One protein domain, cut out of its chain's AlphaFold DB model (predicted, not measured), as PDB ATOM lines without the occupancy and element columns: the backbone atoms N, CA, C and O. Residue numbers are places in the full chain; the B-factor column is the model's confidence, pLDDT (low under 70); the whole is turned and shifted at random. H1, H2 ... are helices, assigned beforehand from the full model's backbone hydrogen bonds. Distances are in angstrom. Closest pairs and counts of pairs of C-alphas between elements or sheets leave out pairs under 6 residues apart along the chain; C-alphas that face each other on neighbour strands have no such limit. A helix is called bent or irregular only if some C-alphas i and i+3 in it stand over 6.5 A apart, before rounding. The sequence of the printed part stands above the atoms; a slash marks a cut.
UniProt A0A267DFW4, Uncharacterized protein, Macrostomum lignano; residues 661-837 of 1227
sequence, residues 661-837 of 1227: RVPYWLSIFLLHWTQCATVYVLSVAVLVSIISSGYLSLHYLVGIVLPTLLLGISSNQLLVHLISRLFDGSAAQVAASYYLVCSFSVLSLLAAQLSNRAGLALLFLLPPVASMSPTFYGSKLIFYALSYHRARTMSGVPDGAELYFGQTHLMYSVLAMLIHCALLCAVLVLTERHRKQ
ATOM      1  N   ARG A 661     -25.785  37.186  72.862       68.38
ATOM      2  CA  ARG A 661     -26.693  36.828  71.753       68.38
ATOM      3  C   ARG A 661     -26.033  36.901  70.370       68.38
ATOM      4  O   ARG A 661     -26.438  36.178  69.460       68.38
ATOM      5  N   VAL A 662     -25.013  37.753  70.231       72.44
ATOM      6  CA  VAL A 662     -24.276  38.005  68.982       72.44
ATOM      7  C   VAL A 662     -23.516  36.754  68.511       72.44
ATOM      8  O   VAL A 662     -23.763  36.335  67.380       72.44
ATOM      9  N   PRO A 663     -22.687  36.093  69.351       71.19
ATOM     10  CA  PRO A 663     -22.122  34.773  69.095       71.19
ATOM     11  C   PRO A 663     -23.038  33.744  68.436       71.19
ATOM     12  O   PRO A 663     -22.756  33.224  67.353       71.19
ATOM     13  N   TYR A 664     -24.158  33.479  69.103       73.81
ATOM     14  CA  TYR A 664     -25.154  32.509  68.682       73.81
ATOM     15  C   TYR A 664     -25.743  32.902  67.317       73.81
ATOM     16  O   TYR A 664     -25.757  32.083  66.395       73.81
ATOM     17  N   TRP A 665     -26.141  34.170  67.149       76.12
ATOM     18  CA  TRP A 665     -26.697  34.671  65.890       76.12
ATOM     19  C   TRP A 665     -25.708  34.560  64.721       76.12
ATOM     20  O   TRP A 665     -26.076  34.044  63.667       76.12
ATOM     21  N   LEU A 666     -24.449  34.963  64.920       77.25
ATOM     22  CA  LEU A 666     -23.406  34.902  63.894       77.25
ATOM     23  C   LEU A 666     -23.134  33.458  63.443       77.25
ATOM     24  O   LEU A 666     -23.047  33.193  62.246       77.25
ATOM     25  N   SER A 667     -23.048  32.514  64.388       76.12
ATOM     26  CA  SER A 667     -22.800  31.097  64.078       76.12
ATOM     27  C   SER A 667     -23.909  30.474  63.217       76.12
ATOM     28  O   SER A 667     -23.624  29.720  62.284       76.12
ATOM     29  N   ILE A 668     -25.169  30.840  63.470       77.19
ATOM     30  CA  ILE A 668     -26.328  30.355  62.710       77.19
ATOM     31  C   ILE A 668     -26.437  31.044  61.361       77.19
ATOM     32  O   ILE A 668     -26.724  30.375  60.372       77.19
ATOM     33  N   PHE A 669     -26.169  32.349  61.301       81.94
ATOM     34  CA  PHE A 669     -26.109  33.069  60.036       81.94
ATOM     35  C   PHE A 669     -25.082  32.417  59.098       81.94
ATOM     36  O   PHE A 669     -25.427  32.062  57.977       81.94
ATOM     37  N   LEU A 670     -23.864  32.136  59.576       82.44
ATOM     38  CA  LEU A 670     -22.824  31.454  58.793       82.44
ATOM     39  C   LEU A 670     -23.213  30.018  58.389       82.44
ATOM     40  O   LEU A 670     -22.951  29.595  57.260       82.44
ATOM     41  N   LEU A 671     -23.870  29.260  59.272       79.19
ATOM     42  CA  LEU A 671     -24.374  27.920  58.953       79.19
ATOM     43  C   LEU A 671     -25.460  27.956  57.864       79.19
ATOM     44  O   LEU A 671     -25.437  27.160  56.926       79.19
ATOM     45  N   HIS A 672     -26.422  28.868  57.974       80.94
ATOM     46  CA  HIS A 672     -27.481  29.029  56.982       80.94
ATOM     47  C   HIS A 672     -26.919  29.555  55.661       80.94
ATOM     48  O   HIS A 672     -27.295  29.068  54.593       80.94
ATOM     49  N   TRP A 673     -25.967  30.489  55.713       86.69
ATOM     50  CA  TRP A 673     -25.251  30.997  54.548       86.69
ATOM     51  C   TRP A 673     -24.527  29.875  53.803       86.69
ATOM     52  O   TRP A 673     -24.783  29.682  52.618       86.69
ATOM     53  N   THR A 674     -23.723  29.054  54.489       83.75
ATOM     54  CA  THR A 674     -23.026  27.914  53.862       83.75
ATOM     55  C   THR A 674     -23.992  26.875  53.275       83.75
ATOM     56  O   THR A 674     -23.756  26.380  52.170       83.75
ATOM     57  N   GLN A 675     -25.126  26.589  53.929       80.62
ATOM     58  CA  GLN A 675     -26.164  25.709  53.369       80.62
ATOM     59  C   GLN A 675     -26.774  26.284  52.077       80.62
ATOM     60  O   GLN A 675     -26.834  25.588  51.065       80.62
ATOM     61  N   CYS A 676     -27.175  27.558  52.056       82.88
ATOM     62  CA  CYS A 676     -27.708  28.184  50.840       82.88
ATOM     63  C   CYS A 676     -26.649  28.317  49.731       82.88
ATOM     64  O   CYS A 676     -26.950  28.050  48.568       82.88
ATOM     65  N   ALA A 677     -25.411  28.672  50.083       86.19
ATOM     66  CA  ALA A 677     -24.290  28.802  49.158       86.19
ATOM     67  C   ALA A 677     -23.960  27.473  48.463       86.19
ATOM     68  O   ALA A 677     -23.825  27.442  47.245       86.19
ATOM     69  N   THR A 678     -23.888  26.362  49.204       83.75
ATOM     70  CA  THR A 678     -23.611  25.033  48.622       83.75
ATOM     71  C   THR A 678     -24.690  24.585  47.634       83.75
ATOM     72  O   THR A 678     -24.357  24.109  46.549       83.75
ATOM     73  N   VAL A 679     -25.973  24.797  47.950       81.00
ATOM     74  CA  VAL A 679     -27.088  24.495  47.032       81.00
ATOM     75  C   VAL A 679     -27.074  25.410  45.802       81.00
ATOM     76  O   VAL A 679     -27.306  24.937  44.689       81.00
ATOM     77  N   TYR A 680     -26.768  26.702  45.968       84.62
ATOM     78  CA  TYR A 680     -26.663  27.645  44.850       84.62
ATOM     79  C   TYR A 680     -25.474  27.329  43.928       84.62
ATOM     80  O   TYR A 680     -25.636  27.264  42.715       84.62
ATOM     81  N   VAL A 681     -24.292  27.046  44.478       86.31
ATOM     82  CA  VAL A 681     -23.118  26.652  43.681       86.31
ATOM     83  C   VAL A 681     -23.378  25.344  42.930       86.31
ATOM     84  O   VAL A 681     -23.036  25.245  41.752       86.31
ATOM     85  N   LEU A 682     -24.044  24.366  43.555       82.19
ATOM     86  CA  LEU A 682     -24.439  23.127  42.882       82.19
ATOM     87  C   LEU A 682     -25.429  23.386  41.731       82.19
ATOM     88  O   LEU A 682     -25.276  22.798  40.661       82.19
ATOM     89  N   SER A 683     -26.407  24.282  41.908       79.50
ATOM     90  CA  SER A 683     -27.365  24.616  40.844       79.50
ATOM     91  C   SER A 683     -26.708  25.341  39.667       79.50
ATOM     92  O   SER A 683     -27.004  25.026  38.513       79.50
ATOM     93  N   VAL A 684     -25.761  26.245  39.937       81.06
ATOM     94  CA  VAL A 684     -24.935  26.898  38.911       81.06
ATOM     95  C   VAL A 684     -24.062  25.876  38.179       81.06
ATOM     96  O   VAL A 684     -24.019  25.894  36.952       81.06
ATOM     97  N   ALA A 685     -23.417  24.945  38.890       81.88
ATOM     98  CA  ALA A 685     -22.586  23.906  38.279       81.88
ATOM     99  C   ALA A 685     -23.390  22.983  37.343       81.88
ATOM    100  O   ALA A 685     -22.946  22.702  36.229       81.88
ATOM    101  N   VAL A 686     -24.599  22.574  37.750       78.38
ATOM    102  CA  VAL A 686     -25.525  21.815  36.891       78.38
ATOM    103  C   VAL A 686     -25.916  22.630  35.654       78.38
ATOM    104  O   VAL A 686     -25.843  22.112  34.541       78.38
ATOM    105  N   LEU A 687     -26.261  23.913  35.810       75.44
ATOM    106  CA  LEU A 687     -26.657  24.766  34.686       75.44
ATOM    107  C   LEU A 687     -25.521  24.966  33.665       75.44
ATOM    108  O   LEU A 687     -25.734  24.812  32.462       75.44
ATOM    109  N   VAL A 688     -24.303  25.236  34.147       77.88
ATOM    110  CA  VAL A 688     -23.088  25.364  33.321       77.88
ATOM    111  C   VAL A 688     -22.774  24.050  32.597       77.88
ATOM    112  O   VAL A 688     -22.431  24.073  31.416       77.88
ATOM    113  N   SER A 689     -22.947  22.901  33.262       75.00
ATOM    114  CA  SER A 689     -22.746  21.581  32.649       75.00
ATOM    115  C   SER A 689     -23.760  21.262  31.546       75.00
ATOM    116  O   SER A 689     -23.451  20.470  30.655       75.00
ATOM    117  N   ILE A 690     -24.966  21.835  31.594       70.50
ATOM    118  CA  ILE A 690     -25.999  21.610  30.578       70.50
ATOM    119  C   ILE A 690     -25.800  22.559  29.388       70.50
ATOM    120  O   ILE A 690     -25.856  22.104  28.247       70.50
ATOM    121  N   ILE A 691     -25.549  23.851  29.618       66.12
ATOM    122  CA  ILE A 691     -25.669  24.918  28.601       66.12
ATOM    123  C   ILE A 691     -24.291  25.550  28.287       66.12
ATOM    124  O   ILE A 691     -24.086  26.761  28.392       66.12
ATOM    125  N   SER A 692     -23.318  24.706  27.931       61.50
ATOM    126  CA  SER A 692     -21.872  24.998  28.004       61.50
ATOM    127  C   SER A 692     -21.328  26.197  27.209       61.50
ATOM    128  O   SER A 692     -20.221  26.641  27.504       61.50
ATOM    129  N   SER A 693     -22.047  26.742  26.220       61.34
ATOM    130  CA  SER A 693     -21.547  27.835  25.369       61.34
ATOM    131  C   SER A 693     -21.655  29.226  26.012       61.34
ATOM    132  O   SER A 693     -20.654  29.926  26.113       61.34
ATOM    133  N   GLY A 694     -22.845  29.639  26.464       61.00
ATOM    134  CA  GLY A 694     -23.069  31.009  26.960       61.00
ATOM    135  C   GLY A 694     -22.787  31.217  28.454       61.00
ATOM    136  O   GLY A 694     -22.327  32.287  28.863       61.00
ATOM    137  N   TYR A 695     -23.020  30.186  29.273       67.06
ATOM    138  CA  TYR A 695     -22.858  30.260  30.731       67.06
ATOM    139  C   TYR A 695     -21.396  30.163  31.194       67.06
ATOM    140  O   TYR A 695     -21.063  30.646  32.275       67.06
ATOM    141  N   LEU A 696     -20.501  29.607  30.369       68.69
ATOM    142  CA  LEU A 696     -19.063  29.505  30.649       68.69
ATOM    143  C   LEU A 696     -18.312  30.818  30.331       68.69
ATOM    144  O   LEU A 696     -17.209  30.812  29.789       68.69
ATOM    145  N   SER A 697     -18.918  31.968  30.636       72.44
ATOM    146  CA  SER A 697     -18.320  33.286  30.413       72.44
ATOM    147  C   SER A 697     -17.907  33.944  31.731       72.44
ATOM    148  O   SER A 697     -18.649  33.936  32.714       72.44
ATOM    149  N   LEU A 698     -16.724  34.570  31.748       76.69
ATOM    150  CA  LEU A 698     -16.216  35.301  32.919       76.69
ATOM    151  C   LEU A 698     -17.210  36.379  33.395       76.69
ATOM    152  O   LEU A 698     -17.397  36.567  34.592       76.69
ATOM    153  N   HIS A 699     -17.897  37.026  32.449       77.69
ATOM    154  CA  HIS A 699     -18.931  38.031  32.703       77.69
ATOM    155  C   HIS A 699     -20.153  37.458  33.442       77.69
ATOM    156  O   HIS A 699     -20.657  38.107  34.354       77.69
ATOM    157  N   TYR A 700     -20.589  36.229  33.130       78.50
ATOM    158  CA  TYR A 700     -21.657  35.551  33.877       78.50
ATOM    159  C   TYR A 700     -21.220  35.236  35.319       78.50
ATOM    160  O   TYR A 700     -21.946  35.517  36.275       78.50
ATOM    161  N   LEU A 701     -19.998  34.717  35.501       79.62
ATOM    162  CA  LEU A 701     -19.469  34.372  36.825       79.62
ATOM    163  C   LEU A 701     -19.287  35.611  37.722       79.62
ATOM    164  O   LEU A 701     -19.746  35.626  38.862       79.62
ATOM    165  N   VAL A 702     -18.639  36.659  37.207       82.69
ATOM    166  CA  VAL A 702     -18.323  37.886  37.964       82.69
ATOM    167  C   VAL A 702     -19.539  38.803  38.109       82.69
ATOM    168  O   VAL A 702     -19.696  39.449  39.140       82.69
ATOM    169  N   GLY A 703     -20.408  38.865  37.098       75.81
ATOM    170  CA  GLY A 703     -21.546  39.782  37.066       75.81
ATOM    171  C   GLY A 703     -22.838  39.247  37.684       75.81
ATOM    172  O   GLY A 703     -23.658  40.050  38.119       75.81
ATOM    173  N   ILE A 704     -23.040  37.925  37.716       81.44
ATOM    174  CA  ILE A 704     -24.267  37.302  38.243       81.44
ATOM    175  C   ILE A 704     -23.942  36.413  39.434       81.44
ATOM    176  O   ILE A 704     -24.447  36.670  40.519       81.44
ATOM    177  N   VAL A 705     -23.089  35.398  39.263       85.38
ATOM    178  CA  VAL A 705     -22.883  34.366  40.296       85.38
ATOM    179  C   VAL A 705     -22.225  34.931  41.557       85.38
ATOM    180  O   VAL A 705     -22.667  34.629  42.662       85.38
ATOM    181  N   LEU A 706     -21.183  35.758  41.422       87.69
ATOM    182  CA  LEU A 706     -20.455  36.295  42.575       87.69
ATOM    183  C   LEU A 706     -21.292  37.299  43.410       87.69
ATOM    184  O   LEU A 706     -21.336  37.133  44.634       87.69
ATOM    185  N   PRO A 707     -22.003  38.290  42.824       87.25
ATOM    186  CA  PRO A 707     -22.817  39.226  43.602       87.25
ATOM    187  C   PRO A 707     -24.041  38.569  44.252       87.25
ATOM    188  O   PRO A 707     -24.372  38.904  45.390       87.25
ATOM    189  N   THR A 708     -24.698  37.612  43.588       85.75
ATOM    190  CA  THR A 708     -25.846  36.900  44.177       85.75
ATOM    191  C   THR A 708     -25.413  35.959  45.303       85.75
ATOM    192  O   THR A 708     -26.076  35.928  46.337       85.75
ATOM    193  N   LEU A 709     -24.283  35.254  45.157       88.25
ATOM    194  CA  LEU A 709     -23.717  34.376  46.187       88.25
ATOM    195  C   LEU A 709     -23.344  35.151  47.460       88.25
ATOM    196  O   LEU A 709     -23.698  34.736  48.561       88.25
ATOM    197  N   LEU A 710     -22.624  36.269  47.316       87.50
ATOM    198  CA  LEU A 710     -22.113  37.031  48.459       87.50
ATOM    199  C   LEU A 710     -23.166  37.961  49.070       87.50
ATOM    200  O   LEU A 710     -23.342  37.969  50.287       87.50
ATOM    201  N   LEU A 711     -23.864  38.747  48.246       85.44
ATOM    202  CA  LEU A 711     -24.773  39.796  48.717       85.44
ATOM    203  C   LEU A 711     -26.237  39.355  48.667       85.44
ATOM    204  O   LEU A 711     -26.962  39.583  49.630       85.44
ATOM    205  N   GLY A 712     -26.662  38.685  47.593       82.69
ATOM    206  CA  GLY A 712     -28.056  38.263  47.404       82.69
ATOM    207  C   GLY A 712     -28.538  37.221  48.421       82.69
ATOM    208  O   GLY A 712     -29.593  37.389  49.028       82.69
ATOM    209  N   ILE A 713     -27.757  36.162  48.661       85.88
ATOM    210  CA  ILE A 713     -28.071  35.164  49.700       85.88
ATOM    211  C   ILE A 713     -28.093  35.830  51.082       85.88
ATOM    212  O   ILE A 713     -29.022  35.607  51.859       85.88
ATOM    213  N   SER A 714     -27.108  36.685  51.368       88.62
ATOM    214  CA  SER A 714     -26.991  37.393  52.646       88.62
ATOM    215  C   SER A 714     -28.182  38.321  52.908       88.62
ATOM    216  O   SER A 714     -28.764  38.261  53.990       88.62
ATOM    217  N   SER A 715     -28.605  39.130  51.930       87.69
ATOM    218  CA  SER A 715     -29.737  40.053  52.090       87.69
ATOM    219  C   SER A 715     -31.056  39.311  52.334       87.69
ATOM    220  O   SER A 715     -31.800  39.661  53.255       87.69
ATOM    221  N   ASN A 716     -31.315  38.226  51.596       85.38
ATOM    222  CA  ASN A 716     -32.513  37.403  51.782       85.38
ATOM    223  C   ASN A 716     -32.511  36.672  53.138       85.38
ATOM    224  O   ASN A 716     -33.551  36.576  53.790       85.38
ATOM    225  N   GLN A 717     -31.354  36.205  53.619       85.81
ATOM    226  CA  GLN A 717     -31.236  35.589  54.947       85.81
ATOM    227  C   GLN A 717     -31.439  36.591  56.088       85.81
ATOM    228  O   GLN A 717     -32.146  36.290  57.053       85.81
ATOM    229  N   LEU A 718     -30.882  37.801  55.971       86.88
ATOM    230  CA  LEU A 718     -31.122  38.888  56.926       86.88
ATOM    231  C   LEU A 718     -32.615  39.261  56.982       86.88
ATOM    232  O   LEU A 718     -33.153  39.463  58.072       86.88
ATOM    233  N   LEU A 719     -33.304  39.267  55.834       85.25
ATOM    234  CA  LEU A 719     -34.748  39.493  55.755       85.25
ATOM    235  C   LEU A 719     -35.553  38.392  56.471       85.25
ATOM    236  O   LEU A 719     -36.438  38.714  57.263       85.25
ATOM    237  N   VAL A 720     -35.227  37.107  56.278       81.75
ATOM    238  CA  VAL A 720     -35.868  35.998  57.020       81.75
ATOM    239  C   VAL A 720     -35.663  36.144  58.531       81.75
ATOM    240  O   VAL A 720     -36.606  35.965  59.306       81.75
ATOM    241  N   HIS A 721     -34.458  36.519  58.973       79.69
ATOM    242  CA  HIS A 721     -34.185  36.770  60.390       79.69
ATOM    243  C   HIS A 721     -34.966  37.966  60.957       79.69
ATOM    244  O   HIS A 721     -35.354  37.919  62.125       79.69
ATOM    245  N   LEU A 722     -35.231  39.000  60.151       81.06
ATOM    246  CA  LEU A 722     -36.078  40.131  60.537       81.06
ATOM    247  C   LEU A 722     -37.557  39.720  60.646       81.06
ATOM    248  O   LEU A 722     -38.171  39.957  61.682       81.06
ATOM    249  N   ILE A 723     -38.110  39.031  59.641       79.56
ATOM    250  CA  ILE A 723     -39.500  38.531  59.658       79.56
ATOM    251  C   ILE A 723     -39.716  37.587  60.852       79.56
ATOM    252  O   ILE A 723     -40.696  37.719  61.584       79.56
ATOM    253  N   SER A 724     -38.758  36.698  61.131       76.81
ATOM    254  CA  SER A 724     -38.799  35.809  62.300       76.81
ATOM    255  C   SER A 724     -38.714  36.528  63.656       76.81
ATOM    256  O   SER A 724     -38.982  35.889  64.673       76.81
ATOM    257  N   ARG A 725     -38.304  37.804  63.706       73.56
ATOM    258  CA  ARG A 725     -38.348  38.646  64.917       73.56
ATOM    259  C   ARG A 725     -39.641  39.470  65.019       73.56
ATOM    260  O   ARG A 725     -39.940  39.940  66.108       73.56
ATOM    261  N   LEU A 726     -40.369  39.663  63.915       72.94
ATOM    262  CA  LEU A 726     -41.649  40.387  63.879       72.94
ATOM    263  C   LEU A 726     -42.839  39.479  64.220       72.94
ATOM    264  O   LEU A 726     -43.772  39.917  64.885       72.94
ATOM    265  N   PHE A 727     -42.799  38.214  63.795       69.75
ATOM    266  CA  PHE A 727     -43.828  37.220  64.112       69.75
ATOM    267  C   PHE A 727     -43.361  36.302  65.248       69.75
ATOM    268  O   PHE A 727     -42.750  35.254  65.015       69.75
ATOM    269  N   ASP A 728     -43.662  36.691  66.489       59.84
ATOM    270  CA  ASP A 728     -43.346  35.899  67.681       59.84
ATOM    271  C   ASP A 728     -44.145  34.574  67.704       59.84
ATOM    272  O   ASP A 728     -45.292  34.504  68.144       59.84
ATOM    273  N   GLY A 729     -43.502  33.482  67.277       59.34
ATOM    274  CA  GLY A 729     -43.800  32.138  67.790       59.34
ATOM    275  C   GLY A 729     -44.278  31.061  66.812       59.34
ATOM    276  O   GLY A 729     -44.283  29.897  67.218       59.34
ATOM    277  N   SER A 730     -44.626  31.359  65.551       67.06
ATOM    278  CA  SER A 730     -45.038  30.310  64.595       67.06
ATOM    279  C   SER A 730     -44.218  30.280  63.295       67.06
ATOM    280  O   SER A 730     -44.225  31.203  62.480       67.06
ATOM    281  N   ALA A 731     -43.526  29.154  63.073       68.56
ATOM    282  CA  ALA A 731     -42.720  28.917  61.872       68.56
ATOM    283  C   ALA A 731     -43.550  29.017  60.580       68.56
ATOM    284  O   ALA A 731     -43.066  29.504  59.562       68.56
ATOM    285  N   ALA A 732     -44.814  28.581  60.634       71.50
ATOM    286  CA  ALA A 732     -45.719  28.583  59.492       71.50
ATOM    287  C   ALA A 732     -46.080  30.002  59.021       71.50
ATOM    288  O   ALA A 732     -46.093  30.241  57.817       71.50
ATOM    289  N   GLN A 733     -46.315  30.957  59.932       75.31
ATOM    290  CA  GLN A 733     -46.589  32.352  59.556       75.31
ATOM    291  C   GLN A 733     -45.338  33.047  59.001       75.31
ATOM    292  O   GLN A 733     -45.426  33.752  57.995       75.31
ATOM    293  N   VAL A 734     -44.163  32.804  59.597       74.62
ATOM    294  CA  VAL A 734     -42.874  33.320  59.095       74.62
ATOM    295  C   VAL A 734     -42.578  32.770  57.691       74.62
ATOM    296  O   VAL A 734     -42.182  33.521  56.805       74.62
ATOM    297  N   ALA A 735     -42.836  31.480  57.452       74.69
ATOM    298  CA  ALA A 735     -42.679  30.871  56.133       74.69
ATOM    299  C   ALA A 735     -43.698  31.408  55.118       74.69
ATOM    300  O   ALA A 735     -43.304  31.820  54.032       74.69
ATOM    301  N   ALA A 736     -44.989  31.452  55.461       78.88
ATOM    302  CA  ALA A 736     -46.040  31.930  54.562       78.88
ATOM    303  C   ALA A 736     -45.848  33.402  54.160       78.88
ATOM    304  O   ALA A 736     -45.969  33.732  52.982       78.88
ATOM    305  N   SER A 737     -45.492  34.274  55.110       79.38
ATOM    306  CA  SER A 737     -45.208  35.688  54.829       79.38
ATOM    307  C   SER A 737     -43.982  35.862  53.928       79.38
ATOM    308  O   SER A 737     -44.055  36.599  52.947       79.38
ATOM    309  N   TYR A 738     -42.889  35.134  54.176       81.69
ATOM    310  CA  TYR A 738     -41.718  35.173  53.299       81.69
ATOM    311  C   TYR A 738     -42.009  34.595  51.898       81.69
ATOM    312  O   TYR A 738     -41.623  35.201  50.901       81.69
ATOM    313  N   TYR A 739     -42.759  33.490  51.782       81.19
ATOM    314  CA  TYR A 739     -43.188  32.961  50.478       81.19
ATOM    315  C   TYR A 739     -44.088  33.933  49.705       81.19
ATOM    316  O   TYR A 739     -43.971  33.999  48.484       81.19
ATOM    317  N   LEU A 740     -44.941  34.705  50.387       81.69
ATOM    318  CA  LEU A 740     -45.764  35.752  49.773       81.69
ATOM    319  C   LEU A 740     -44.894  36.900  49.240       81.69
ATOM    320  O   LEU A 740     -45.073  37.325  48.100       81.69
ATOM    321  N   VAL A 741     -43.901  37.358  50.012       82.31
ATOM    322  CA  VAL A 741     -42.926  38.362  49.544       82.31
ATOM    323  C   VAL A 741     -42.146  37.844  48.326       82.31
ATOM    324  O   VAL A 741     -41.954  38.584  47.362       82.31
ATOM    325  N   CYS A 742     -41.751  36.569  48.328       78.00
ATOM    326  CA  CYS A 742     -41.044  35.934  47.217       78.00
ATOM    327  C   CYS A 742     -41.911  35.717  45.963       78.00
ATOM    328  O   CYS A 742     -41.441  35.930  44.846       78.00
ATOM    329  N   SER A 743     -43.176  35.309  46.094       78.56
ATOM    330  CA  SER A 743     -44.063  35.168  44.930       78.56
ATOM    331  C   SER A 743     -44.400  36.532  44.324       78.56
ATOM    332  O   SER A 743     -44.367  36.694  43.101       78.56
ATOM    333  N   PHE A 744     -44.605  37.545  45.172       81.50
ATOM    334  CA  PHE A 744     -44.749  38.930  44.742       81.50
ATOM    335  C   PHE A 744     -43.479  39.454  44.057       81.50
ATOM    336  O   PHE A 744     -43.591  40.118  43.030       81.50
ATOM    337  N   SER A 745     -42.272  39.120  44.536       76.62
ATOM    338  CA  SER A 745     -41.021  39.562  43.897       76.62
ATOM    339  C   SER A 745     -40.808  38.960  42.503       76.62
ATOM    340  O   SER A 745     -40.330  39.665  41.615       76.62
ATOM    341  N   VAL A 746     -41.211  37.701  42.270       75.12
ATOM    342  CA  VAL A 746     -41.218  37.085  40.925       75.12
ATOM    343  C   VAL A 746     -42.159  37.850  39.986       75.12
ATOM    344  O   VAL A 746     -41.751  38.258  38.897       75.12
ATOM    345  N   LEU A 747     -43.406  38.081  40.412       71.50
ATOM    346  CA  LEU A 747     -44.417  38.781  39.612       71.50
ATOM    347  C   LEU A 747     -44.019  40.242  39.338       71.50
ATOM    348  O   LEU A 747     -44.149  40.731  38.219       71.50
ATOM    349  N   SER A 748     -43.460  40.907  40.348       71.25
ATOM    350  CA  SER A 748     -42.894  42.254  40.287       71.25
ATOM    351  C   SER A 748     -41.758  42.359  39.268       71.25
ATOM    352  O   SER A 748     -41.691  43.346  38.541       71.25
ATOM    353  N   LEU A 749     -40.862  41.370  39.196       71.06
ATOM    354  CA  LEU A 749     -39.752  41.352  38.237       71.06
ATOM    355  C   LEU A 749     -40.242  41.148  36.794       71.06
ATOM    356  O   LEU A 749     -39.686  41.727  35.861       71.06
ATOM    357  N   LEU A 750     -41.314  40.371  36.613       68.44
ATOM    358  CA  LEU A 750     -41.975  40.206  35.320       68.44
ATOM    359  C   LEU A 750     -42.675  41.509  34.888       68.44
ATOM    360  O   LEU A 750     -42.465  41.985  33.774       68.44
ATOM    361  N   ALA A 751     -43.427  42.143  35.794       63.78
ATOM    362  CA  ALA A 751     -44.086  43.430  35.558       63.78
ATOM    363  C   ALA A 751     -43.090  44.585  35.331       63.78
ATOM    364  O   ALA A 751     -43.362  45.498  34.551       63.78
ATOM    365  N   ALA A 752     -41.900  44.530  35.937       64.56
ATOM    366  CA  ALA A 752     -40.820  45.493  35.722       64.56
ATOM    367  C   ALA A 752     -40.281  45.512  34.276       64.56
ATOM    368  O   ALA A 752     -39.614  46.474  33.899       64.56
ATOM    369  N   GLN A 753     -40.594  44.513  33.436       63.72
ATOM    370  CA  GLN A 753     -40.320  44.595  31.994       63.72
ATOM    371  C   GLN A 753     -41.174  45.650  31.271       63.72
ATOM    372  O   GLN A 753     -40.789  46.091  30.190       63.72
ATOM    373  N   LEU A 754     -42.309  46.060  31.850       54.28
ATOM    374  CA  LEU A 754     -43.242  47.017  31.247       54.28
ATOM    375  C   LEU A 754     -42.876  48.483  31.537       54.28
ATOM    376  O   LEU A 754     -43.306  49.369  30.804       54.28
ATOM    377  N   SER A 755     -42.095  48.775  32.590       61.34
ATOM    378  CA  SER A 755     -41.628  50.146  32.856       61.34
ATOM    379  C   SER A 755     -40.334  50.228  33.682       61.34
ATOM    380  O   SER A 755     -40.249  49.758  34.819       61.34
ATOM    381  N   ASN A 756     -39.336  50.938  33.142       69.00
ATOM    382  CA  ASN A 756     -38.016  51.082  33.772       69.00
ATOM    383  C   ASN A 756     -38.071  51.767  35.154       69.00
ATOM    384  O   ASN A 756     -37.276  51.440  36.032       69.00
ATOM    385  N   ARG A 757     -39.007  52.707  35.374       73.81
ATOM    386  CA  ARG A 757     -39.118  53.455  36.645       73.81
ATOM    387  C   ARG A 757     -39.664  52.599  37.791       73.81
ATOM    388  O   ARG A 757     -39.087  52.624  38.875       73.81
ATOM    389  N   ALA A 758     -40.729  51.826  37.560       71.12
ATOM    390  CA  ALA A 758     -41.293  50.959  38.596       71.12
ATOM    391  C   ALA A 758     -40.307  49.846  38.982       71.12
ATOM    392  O   ALA A 758     -40.104  49.593  40.168       71.12
ATOM    393  N   GLY A 759     -39.623  49.253  37.994       71.00
ATOM    394  CA  GLY A 759     -38.590  48.242  38.232       71.00
ATOM    395  C   GLY A 759     -37.448  48.728  39.131       71.00
ATOM    396  O   GLY A 759     -37.020  47.995  40.018       71.00
ATOM    397  N   LEU A 760     -36.993  49.976  38.961       76.12
ATOM    398  CA  LEU A 760     -35.966  50.569  39.826       76.12
ATOM    399  C   LEU A 760     -36.474  50.819  41.256       76.12
ATOM    400  O   LEU A 760     -35.761  50.513  42.207       76.12
ATOM    401  N   ALA A 761     -37.706  51.309  41.429       78.88
ATOM    402  CA  ALA A 761     -38.287  51.514  42.759       78.88
ATOM    403  C   ALA A 761     -38.446  50.191  43.535       78.88
ATOM    404  O   ALA A 761     -38.060  50.095  44.700       78.88
ATOM    405  N   LEU A 762     -38.951  49.146  42.872       77.81
ATOM    406  CA  LEU A 762     -39.150  47.814  43.456       77.81
ATOM    407  C   LEU A 762     -37.820  47.147  43.843       77.81
ATOM    408  O   LEU A 762     -37.744  46.469  44.867       77.81
ATOM    409  N   LEU A 763     -36.761  47.398  43.069       80.56
ATOM    410  CA  LEU A 763     -35.409  46.903  43.319       80.56
ATOM    411  C   LEU A 763     -34.763  47.505  44.580       80.56
ATOM    412  O   LEU A 763     -34.048  46.793  45.277       80.56
ATOM    413  N   PHE A 764     -35.043  48.767  44.927       83.50
ATOM    414  CA  PHE A 764     -34.598  49.346  46.205       83.50
ATOM    415  C   PHE A 764     -35.536  49.032  47.381       83.50
ATOM    416  O   PHE A 764     -35.089  49.072  48.527       83.50
ATOM    417  N   LEU A 765     -36.802  48.684  47.133       82.56
ATOM    418  CA  LEU A 765     -37.776  48.380  48.187       82.56
ATOM    419  C   LEU A 765     -37.710  46.926  48.690       82.56
ATOM    420  O   LEU A 765     -37.874  46.683  49.883       82.56
ATOM    421  N   LEU A 766     -37.491  45.954  47.797       83.50
ATOM    422  CA  LEU A 766     -37.618  44.523  48.099       83.50
ATOM    423  C   LEU A 766     -36.281  43.776  47.905       83.50
ATOM    424  O   LEU A 766     -35.876  43.553  46.761       83.50
ATOM    425  N   PRO A 767     -35.620  43.301  48.984       84.94
ATOM    426  CA  PRO A 767     -34.352  42.569  48.881       84.94
ATOM    427  C   PRO A 767     -34.362  41.344  47.949       84.94
ATOM    428  O   PRO A 767     -33.409  41.194  47.176       84.94
ATOM    429  N   PRO A 768     -35.442  40.531  47.889       83.88
ATOM    430  CA  PRO A 768     -35.525  39.445  46.919       83.88
ATOM    431  C   PRO A 768     -35.444  39.942  45.471       83.88
ATOM    432  O   PRO A 768     -34.687  39.369  44.691       83.88
ATOM    433  N   VAL A 769     -36.110  41.055  45.122       83.75
ATOM    434  CA  VAL A 769     -36.050  41.648  43.769       83.75
ATOM    435  C   VAL A 769     -34.618  42.065  43.416       83.75
ATOM    436  O   VAL A 769     -34.157  41.766  42.314       83.75
ATOM    437  N   ALA A 770     -33.883  42.678  44.351       84.94
ATOM    438  CA  ALA A 770     -32.480  43.046  44.144       84.94
ATOM    439  C   ALA A 770     -31.584  41.818  43.891       84.94
ATOM    440  O   ALA A 770     -30.788  41.835  42.956       84.94
ATOM    441  N   SER A 771     -31.766  40.730  44.653       83.88
ATOM    442  CA  SER A 771     -31.024  39.465  44.477       83.88
ATOM    443  C   SER A 771     -31.357  38.722  43.173       83.88
ATOM    444  O   SER A 771     -30.538  37.976  42.639       83.88
ATOM    445  N   MET A 772     -32.563  38.931  42.650       82.62
ATOM    446  CA  MET A 772     -33.104  38.253  41.473       82.62
ATOM    447  C   MET A 772     -32.804  39.008  40.169       82.62
ATOM    448  O   MET A 772     -32.610  38.395  39.119       82.62
ATOM    449  N   SER A 773     -32.703  40.338  40.236       80.94
ATOM    450  CA  SER A 773     -32.441  41.219  39.093       80.94
ATOM    451  C   SER A 773     -31.188  40.844  38.264       80.94
ATOM    452  O   SER A 773     -31.344  40.708  37.045       80.94
ATOM    453  N   PRO A 774     -29.991  40.575  38.844       82.12
ATOM    454  CA  PRO A 774     -28.810  40.164  38.074       82.12
ATOM    455  C   PRO A 774     -29.060  38.900  37.250       82.12
ATOM    456  O   PRO A 774     -28.782  38.860  36.053       82.12
ATOM    457  N   THR A 775     -29.648  37.882  37.882       80.38
ATOM    458  CA  THR A 775     -29.944  36.581  37.273       80.38
ATOM    459  C   THR A 775     -30.895  36.711  36.088       80.38
ATOM    460  O   THR A 775     -30.748  35.984  35.109       80.38
ATOM    461  N   PHE A 776     -31.842  37.649  36.136       78.69
ATOM    462  CA  PHE A 776     -32.808  37.877  35.064       78.69
ATOM    463  C   PHE A 776     -32.265  38.789  33.958       78.69
ATOM    464  O   PHE A 776     -32.126  38.355  32.813       78.69
ATOM    465  N   TYR A 777     -31.929  40.041  34.285       77.12
ATOM    466  CA  TYR A 777     -31.509  41.037  33.296       77.12
ATOM    467  C   TYR A 777     -30.113  40.748  32.733       77.12
ATOM    468  O   TYR A 777     -29.903  40.918  31.533       77.12
ATOM    469  N   GLY A 778     -29.178  40.268  33.561       77.50
ATOM    470  CA  GLY A 778     -27.827  39.910  33.129       77.50
ATOM    471  C   GLY A 778     -27.820  38.688  32.209       77.50
ATOM    472  O   GLY A 778     -27.207  38.735  31.143       77.50
ATOM    473  N   SER A 779     -28.565  37.629  32.557       75.06
ATOM    474  CA  SER A 779     -28.724  36.466  31.669       75.06
ATOM    475  C   SER A 779     -29.377  36.886  30.354       75.06
ATOM    476  O   SER A 779     -28.829  36.600  29.294       75.06
ATOM    477  N   LYS A 780     -30.495  37.633  30.411       73.31
ATOM    478  CA  LYS A 780     -31.164  38.176  29.218       73.31
ATOM    479  C   LYS A 780     -30.154  38.897  28.320       73.31
ATOM    480  O   LYS A 780     -30.006  38.517  27.164       73.31
ATOM    481  N   LEU A 781     -29.406  39.867  28.848       73.06
ATOM    482  CA  LEU A 781     -28.430  40.618  28.059       73.06
ATOM    483  C   LEU A 781     -27.390  39.712  27.381       73.06
ATOM    484  O   LEU A 781     -27.154  39.868  26.186       73.06
ATOM    485  N   ILE A 782     -26.804  38.758  28.114       73.81
ATOM    486  CA  ILE A 782     -25.793  37.839  27.571       73.81
ATOM    487  C   ILE A 782     -26.373  37.031  26.400       73.81
ATOM    488  O   ILE A 782     -25.776  37.017  25.328       73.81
ATOM    489  N   PHE A 783     -27.546  36.408  26.546       71.06
ATOM    490  CA  PHE A 783     -28.116  35.582  25.468       71.06
ATOM    491  C   PHE A 783     -28.571  36.402  24.256       71.06
ATOM    492  O   PHE A 783     -28.333  35.980  23.124       71.06
ATOM    493  N   TYR A 784     -29.133  37.598  24.463       69.62
ATOM    494  CA  TYR A 784     -29.460  38.507  23.357       69.62
ATOM    495  C   TYR A 784     -28.203  39.007  22.625       69.62
ATOM    496  O   TYR A 784     -28.188  38.995  21.396       69.62
ATOM    497  N   ALA A 785     -27.130  39.371  23.338       67.62
ATOM    498  CA  ALA A 785     -25.881  39.824  22.722       67.62
ATOM    499  C   ALA A 785     -25.160  38.703  21.949       67.62
ATOM    500  O   ALA A 785     -24.727  38.917  20.815       67.62
ATOM    501  N   LEU A 786     -25.071  37.498  22.524       69.00
ATOM    502  CA  LEU A 786     -24.461  36.332  21.871       69.00
ATOM    503  C   LEU A 786     -25.226  35.920  20.605       69.00
ATOM    504  O   LEU A 786     -24.603  35.697  19.568       69.00
ATOM    505  N   SER A 787     -26.561  35.871  20.671       64.75
ATOM    506  CA  SER A 787     -27.418  35.545  19.523       64.75
ATOM    507  C   SER A 787     -27.299  36.604  18.415       64.75
ATOM    508  O   SER A 787     -27.012  36.264  17.266       64.75
ATOM    509  N   TYR A 788     -27.393  37.895  18.765       62.00
ATOM    510  CA  TYR A 788     -27.301  39.007  17.810       62.00
ATOM    511  C   TYR A 788     -25.954  39.055  17.070       62.00
ATOM    512  O   TYR A 788     -25.923  39.156  15.845       62.00
ATOM    513  N   HIS A 789     -24.834  38.923  17.789       59.66
ATOM    514  CA  HIS A 789     -23.499  38.906  17.181       59.66
ATOM    515  C   HIS A 789     -23.084  37.529  16.631       59.66
ATOM    516  O   HIS A 789     -21.972  37.393  16.121       59.66
ATOM    517  N   ARG A 790     -23.941  36.500  16.749       61.22
ATOM    518  CA  ARG A 790     -23.630  35.083  16.461       61.22
ATOM    519  C   ARG A 790     -22.323  34.609  17.124       61.22
ATOM    520  O   ARG A 790     -21.603  33.758  16.599       61.22
ATOM    521  N   ALA A 791     -22.010  35.173  18.289       61.06
ATOM    522  CA  ALA A 791     -20.797  34.901  19.044       61.06
ATOM    523  C   ALA A 791     -21.023  33.737  20.017       61.06
ATOM    524  O   ALA A 791     -22.072  33.631  20.647       61.06
ATOM    525  N   ARG A 792     -20.020  32.865  20.187       64.25
ATOM    526  CA  ARG A 792     -20.087  31.781  21.188       64.25
ATOM    527  C   ARG A 792     -19.794  32.261  22.610       64.25
ATOM    528  O   ARG A 792     -20.282  31.656  23.553       64.25
ATOM    529  N   THR A 793     -19.014  33.330  22.763       68.69
ATOM    530  CA  THR A 793     -18.612  33.910  24.053       68.69
ATOM    531  C   THR A 793     -18.683  35.434  24.003       68.69
ATOM    532  O   THR A 793     -18.514  36.037  22.943       68.69
ATOM    533  N   MET A 794     -18.884  36.080  25.159       68.25
ATOM    534  CA  MET A 794     -19.026  37.545  25.241       68.25
ATOM    535  C   MET A 794     -17.750  38.294  24.811       68.25
ATOM    536  O   MET A 794     -17.812  39.450  24.420       68.25
ATOM    537  N   SER A 795     -16.591  37.627  24.815       68.38
ATOM    538  CA  SER A 795     -15.333  38.157  24.267       68.38
ATOM    539  C   SER A 795     -15.325  38.286  22.738       68.38
ATOM    540  O   SER A 795     -14.436  38.928  22.193       68.38
ATOM    541  N   GLY A 796     -16.271  37.647  22.039       64.81
ATOM    542  CA  GLY A 796     -16.502  37.829  20.603       64.81
ATOM    543  C   GLY A 796     -17.476  38.966  20.272       64.81
ATOM    544  O   GLY A 796     -17.717  39.223  19.097       64.81
ATOM    545  N   VAL A 797     -18.043  39.630  21.286       69.00
ATOM    546  CA  VAL A 797     -18.912  40.804  21.129       69.00
ATOM    547  C   VAL A 797     -18.041  42.069  21.191       69.00
ATOM    548  O   VAL A 797     -17.305  42.224  22.171       69.00
ATOM    549  N   PRO A 798     -18.105  42.977  20.194       64.75
ATOM    550  CA  PRO A 798     -17.410  44.264  20.251       64.75
ATOM    551  C   PRO A 798     -17.819  45.036  21.508       64.75
ATOM    552  O   PRO A 798     -19.009  45.128  21.804       64.75
ATOM    553  N   ASP A 799     -16.838  45.526  22.265       69.00
ATOM    554  CA  ASP A 799     -17.024  46.260  23.526       69.00
ATOM    555  C   ASP A 799     -17.956  45.553  24.537       69.00
ATOM    556  O   ASP A 799     -18.601  46.175  25.382       69.00
ATOM    557  N   GLY A 800     -18.005  44.212  24.488       68.06
ATOM    558  CA  GLY A 800     -18.952  43.396  25.254       68.06
ATOM    559  C   GLY A 800     -18.878  43.572  26.776       68.06
ATOM    560  O   GLY A 800     -19.875  43.348  27.462       68.06
ATOM    561  N   ALA A 801     -17.733  44.012  27.308       69.81
ATOM    562  CA  ALA A 801     -17.578  44.365  28.717       69.81
ATOM    563  C   ALA A 801     -18.285  45.690  29.063       69.81
ATOM    564  O   ALA A 801     -19.034  45.738  30.040       69.81
ATOM    565  N   GLU A 802     -18.115  46.740  28.252       73.38
ATOM    566  CA  GLU A 802     -18.813  48.021  28.438       73.38
ATOM    567  C   GLU A 802     -20.322  47.864  28.224       73.38
ATOM    568  O   GLU A 802     -21.115  48.375  29.012       73.38
ATOM    569  N   LEU A 803     -20.730  47.071  27.226       71.88
ATOM    570  CA  LEU A 803     -22.136  46.730  26.987       71.88
ATOM    571  C   LEU A 803     -22.778  46.023  28.194       71.88
ATOM    572  O   LEU A 803     -23.949  46.260  28.495       71.88
ATOM    573  N   TYR A 804     -22.018  45.161  28.878       73.25
ATOM    574  CA  TYR A 804     -22.481  44.399  30.037       73.25
ATOM    575  C   TYR A 804     -22.544  45.250  31.313       73.25
ATOM    576  O   TYR A 804     -23.593  45.323  31.958       73.25
ATOM    577  N   PHE A 805     -21.451  45.931  31.669       74.75
ATOM    578  CA  PHE A 805     -21.383  46.751  32.883       74.75
ATOM    579  C   PHE A 805     -22.104  48.104  32.752       74.75
ATOM    580  O   PHE A 805     -22.494  48.679  33.765       74.75
ATOM    581  N   GLY A 806     -22.367  48.580  31.531       70.56
ATOM    582  CA  GLY A 806     -23.166  49.779  31.257       70.56
ATOM    583  C   GLY A 806     -24.674  49.622  31.501       70.56
ATOM    584  O   GLY A 806     -25.409  50.608  31.428       70.56
ATOM    585  N   GLN A 807     -25.171  48.415  31.805       75.00
ATOM    586  CA  GLN A 807     -26.588  48.210  32.119       75.00
ATOM    587  C   GLN A 807     -26.962  48.764  33.498       75.00
ATOM    588  O   GLN A 807     -26.580  48.229  34.543       75.00
ATOM    589  N   THR A 808     -27.817  49.786  33.497       77.44
ATOM    590  CA  THR A 808     -28.301  50.475  34.704       77.44
ATOM    591  C   THR A 808     -28.899  49.514  35.734       77.44
ATOM    592  O   THR A 808     -28.521  49.557  36.902       77.44
ATOM    593  N   HIS A 809     -29.784  48.602  35.317       76.88
ATOM    594  CA  HIS A 809     -30.440  47.645  36.218       76.88
ATOM    595  C   HIS A 809     -29.455  46.697  36.921       76.88
ATOM    596  O   HIS A 809     -29.681  46.344  38.079       76.88
ATOM    597  N   LEU A 810     -28.355  46.320  36.258       77.56
ATOM    598  CA  LEU A 810     -27.326  45.467  36.851       77.56
ATOM    599  C   LEU A 810     -26.522  46.249  37.899       77.56
ATOM    600  O   LEU A 810     -26.424  45.809  39.044       77.56
ATOM    601  N   MET A 811     -26.032  47.443  37.553       81.88
ATOM    602  CA  MET A 811     -25.271  48.287  38.480       81.88
ATOM    603  C   MET A 811     -26.101  48.682  39.715       81.88
ATOM    604  O   MET A 811     -25.637  48.535  40.849       81.88
ATOM    605  N   TYR A 812     -27.359  49.097  39.521       86.12
ATOM    606  CA  TYR A 812     -28.256  49.415  40.632       86.12
ATOM    607  C   TYR A 812     -28.604  48.189  41.485       86.12
ATOM    608  O   TYR A 812     -28.747  48.344  42.693       86.12
ATOM    609  N   SER A 813     -28.683  46.974  40.921       85.62
ATOM    610  CA  SER A 813     -28.941  45.760  41.716       85.62
ATOM    611  C   SER A 813     -27.835  45.465  42.733       85.62
ATOM    612  O   SER A 813     -28.133  45.174  43.890       85.62
ATOM    613  N   VAL A 814     -26.563  45.616  42.345       87.12
ATOM    614  CA  VAL A 814     -25.419  45.420  43.251       87.12
ATOM    615  C   VAL A 814     -25.414  46.485  44.351       87.12
ATOM    616  O   VAL A 814     -25.253  46.154  45.526       87.12
ATOM    617  N   LEU A 815     -25.674  47.747  43.992       89.38
ATOM    618  CA  LEU A 815     -25.787  48.847  44.951       89.38
ATOM    619  C   LEU A 815     -26.953  48.642  45.937       89.38
ATOM    620  O   LEU A 815     -26.776  48.822  47.140       89.38
ATOM    621  N   ALA A 816     -28.123  48.220  45.451       88.44
ATOM    622  CA  ALA A 816     -29.286  47.933  46.285       88.44
ATOM    623  C   ALA A 816     -29.014  46.785  47.266       88.44
ATOM    624  O   ALA A 816     -29.296  46.937  48.450       88.44
ATOM    625  N   MET A 817     -28.386  45.686  46.824       90.12
ATOM    626  CA  MET A 817     -28.018  44.584  47.721       90.12
ATOM    627  C   MET A 817     -27.037  45.022  48.824       90.12
ATOM    628  O   MET A 817     -27.206  44.618  49.974       90.12
ATOM    629  N   LEU A 818     -26.051  45.878  48.516       90.06
ATOM    630  CA  LEU A 818     -25.149  46.455  49.528       90.06
ATOM    631  C   LEU A 818     -25.915  47.301  50.556       90.06
ATOM    632  O   LEU A 818     -25.730  47.124  51.762       90.06
ATOM    633  N   ILE A 819     -26.807  48.180  50.085       91.12
ATOM    634  CA  ILE A 819     -27.651  49.024  50.942       91.12
ATOM    635  C   ILE A 819     -28.585  48.163  51.800       91.12
ATOM    636  O   ILE A 819     -28.712  48.421  52.994       91.12
ATOM    637  N   HIS A 820     -29.194  47.110  51.246       89.44
ATOM    638  CA  HIS A 820     -30.048  46.181  51.993       89.44
ATOM    639  C   HIS A 820     -29.280  45.429  53.073       89.44
ATOM    640  O   HIS A 820     -29.765  45.356  54.197       89.44
ATOM    641  N   CYS A 821     -28.080  44.919  52.783       89.19
ATOM    642  CA  CYS A 821     -27.239  44.282  53.795       89.19
ATOM    643  C   CYS A 821     -26.900  45.253  54.938       89.19
ATOM    644  O   CYS A 821     -27.063  44.898  56.106       89.19
ATOM    645  N   ALA A 822     -26.497  46.489  54.626       89.31
ATOM    646  CA  ALA A 822     -26.200  47.503  55.638       89.31
ATOM    647  C   ALA A 822     -27.444  47.897  56.459       89.31
ATOM    648  O   ALA A 822     -27.394  47.899  57.690       89.31
ATOM    649  N   LEU A 823     -28.571  48.171  55.793       89.44
ATOM    650  CA  LEU A 823     -29.833  48.571  56.414       89.44
ATOM    651  C   LEU A 823     -30.413  47.460  57.296       89.44
ATOM    652  O   LEU A 823     -30.780  47.721  58.435       89.44
ATOM    653  N   LEU A 824     -30.477  46.218  56.806       88.31
ATOM    654  CA  LEU A 824     -31.020  45.090  57.566       88.31
ATOM    655  C   LEU A 824     -30.139  44.764  58.777       88.31
ATOM    656  O   LEU A 824     -30.673  44.534  59.860       88.31
ATOM    657  N   CYS A 825     -28.809  44.823  58.646       85.44
ATOM    658  CA  CYS A 825     -27.907  44.725  59.795       85.44
ATOM    659  C   CYS A 825     -28.138  45.867  60.797       85.44
ATOM    660  O   CYS A 825     -28.282  45.604  61.991       85.44
ATOM    661  N   ALA A 826     -28.248  47.116  60.332       85.31
ATOM    662  CA  ALA A 826     -28.535  48.260  61.194       85.31
ATOM    663  C   ALA A 826     -29.881  48.103  61.922       85.31
ATOM    664  O   ALA A 826     -29.930  48.287  63.132       85.31
ATOM    665  N   VAL A 827     -30.950  47.677  61.241       85.06
ATOM    666  CA  VAL A 827     -32.268  47.408  61.845       85.06
ATOM    667  C   VAL A 827     -32.211  46.234  62.831       85.06
ATOM    668  O   VAL A 827     -32.813  46.308  63.902       85.06
ATOM    669  N   LEU A 828     -31.460  45.166  62.550       78.56
ATOM    670  CA  LEU A 828     -31.282  44.046  63.486       78.56
ATOM    671  C   LEU A 828     -30.504  44.454  64.750       78.56
ATOM    672  O   LEU A 828     -30.849  43.995  65.842       78.56
ATOM    673  N   VAL A 829     -29.513  45.344  64.632       80.44
ATOM    674  CA  VAL A 829     -28.792  45.915  65.783       80.44
ATOM    675  C   VAL A 829     -29.639  46.957  66.517       80.44
ATOM    676  O   VAL A 829     -29.647  46.959  67.744       80.44
ATOM    677  N   LEU A 830     -30.381  47.812  65.811       79.19
ATOM    678  CA  LEU A 830     -31.253  48.830  66.405       79.19
ATOM    679  C   LEU A 830     -32.453  48.209  67.116       79.19
ATOM    680  O   LEU A 830     -32.763  48.636  68.216       79.19
ATOM    681  N   THR A 831     -33.082  47.166  66.571       71.69
ATOM    682  CA  THR A 831     -34.141  46.421  67.282       71.69
ATOM    683  C   THR A 831     -33.605  45.735  68.537       71.69
ATOM    684  O   THR A 831     -34.290  45.688  69.555       71.69
ATOM    685  N   GLU A 832     -32.361  45.250  68.518       67.88
ATOM    686  CA  GLU A 832     -31.727  44.653  69.695       67.88
ATOM    687  C   GLU A 832     -31.287  45.704  70.730       67.88
ATOM    688  O   GLU A 832     -31.500  45.504  71.926       67.88
ATOM    689  N   ARG A 833     -30.753  46.853  70.289       67.38
ATOM    690  CA  ARG A 833     -30.435  48.006  71.146       67.38
ATOM    691  C   ARG A 833     -31.684  48.644  71.731       67.38
ATOM    692  O   ARG A 833     -31.703  48.862  72.928       67.38
ATOM    693  N   HIS A 834     -32.729  48.874  70.941       64.31
ATOM    694  CA  HIS A 834     -33.993  49.438  71.409       64.31
ATOM    695  C   HIS A 834     -34.701  48.484  72.368       64.31
ATOM    696  O   HIS A 834     -35.283  48.949  73.331       64.31
ATOM    697  N   ARG A 835     -34.620  47.157  72.181       59.25
ATOM    698  CA  ARG A 835     -35.155  46.198  73.165       59.25
ATOM    699  C   ARG A 835     -34.318  46.160  74.450       59.25
ATOM    700  O   ARG A 835     -34.874  45.983  75.525       59.25
ATOM    701  N   LYS A 836     -32.996  46.368  74.368       54.41
ATOM    702  CA  LYS A 836     -32.141  46.573  75.552       54.41
ATOM    703  C   LYS A 836     -32.411  47.914  76.242       54.41
ATOM    704  O   LYS A 836     -32.503  47.930  77.454       54.41
ATOM    705  N   GLN A 837     -32.574  49.008  75.499       47.38
ATOM    706  CA  GLN A 837     -32.864  50.340  76.035       47.38
ATOM    707  C   GLN A 837     -34.299  50.467  76.537       47.38
ATOM    708  O   GLN A 837     -34.500  51.135  77.532       47.38
TER     709      GLN A 837
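Overview. This is residues 661 to 837 of the 1227 residues of an uncharacterized protein of Macrostomum lignano (UniProt A0A267DFW4). An elongated bundle of helices has H2 in its middle, between H1 on one side and H7 on the other, with H3 on a third side; H1 packs on H2 alone. H5, partly overlapping H2 along the length, runs on towards the end where the small helix H6 and the link of residues 789 to 799 lie, and the short helix H4 packs on H3 and H7. H2, H3, H4, H5 and H7 form an up-and-down bundle, each running against the one before it. The printed part has 177 residues with seven named helices, H1 to H7 in chain order, and no named strand, and its class is all helix. It is compact, with a radius of gyration of the C-alphas of 18.0 A, and spans 60 by 34 by 26 A.

Along the chain. H1, residues 661 to 690, begins at C-alpha 661 (-26.693, 36.828, 71.753) and is 43.9 A long. H2, residues 698 to 726, is 40.4 A long with a kink of 26 degrees near residue 713. H3 is residues 731 to 751, 30.1 A; H4 is residues 756 to 765. H5, residues 767 to 788, is 32.1 A long and begins at C-alpha 767 (-34.352, 42.569, 48.881). H2 and H5 are irregular, but only just: C-alphas 703 and 706 are 6.6 A apart, and C-alphas 771 and 774 are 6.8 A apart. H6 is residues 800 to 805. H7, residues 808 to 837, is 41.6 A long and ends at C-alpha 837 (-32.864, 50.340, 76.035).

Arrangement. H5 is the hub and touches five helices. It touches H2 at a shallow tilt of 20 degrees, opposite ways; the closest C-alphas are those of Gly 712 and Ser 771, 4.3 A apart. With residues 809 to 820 alone H7 touches H5, closest at C-alphas Ala 770 and Ser 813, 5.1 A. H5 and H3 run the same way at a shallow tilt of 34 degrees, only just short of steep, with C-alphas Ser 745 and Val 769 closest at 5.4 A. H4 and H5 touch only at the corner. H5 and H6, a hairpin, only just touch, with 3 pairs of C-alphas within 8 A; Leu 781 and Tyr 804 are closest at 7.3 A. H7 touches H2 at C-alphas Ser 715 and Cys 821, 5.2 A, and H4 at C-alphas Phe 764 and Ala 816, 5.5 A. H1 and H2 are a hairpin at a steep tilt of 38 degrees, with C-alphas Ala 677 and Leu 709 closest at 6.3 A. H1 is apart from H3 to H7. In H1, H3, H4, H6 and H7 every O i to N i+4 pair is within hydrogen-bond range; H2 has 21 of 25 and H5 15 of 18.

Size, cuts and confidence. The C-alphas farthest apart, Arg 790 and Gln 837, are 62.2 A apart. The printed part has no cut. The link from H5 to H6, 11 residues, is long. Mean pLDDT of the printed part is 76.4; 43 residues are under 70, among them residues 784 to 801.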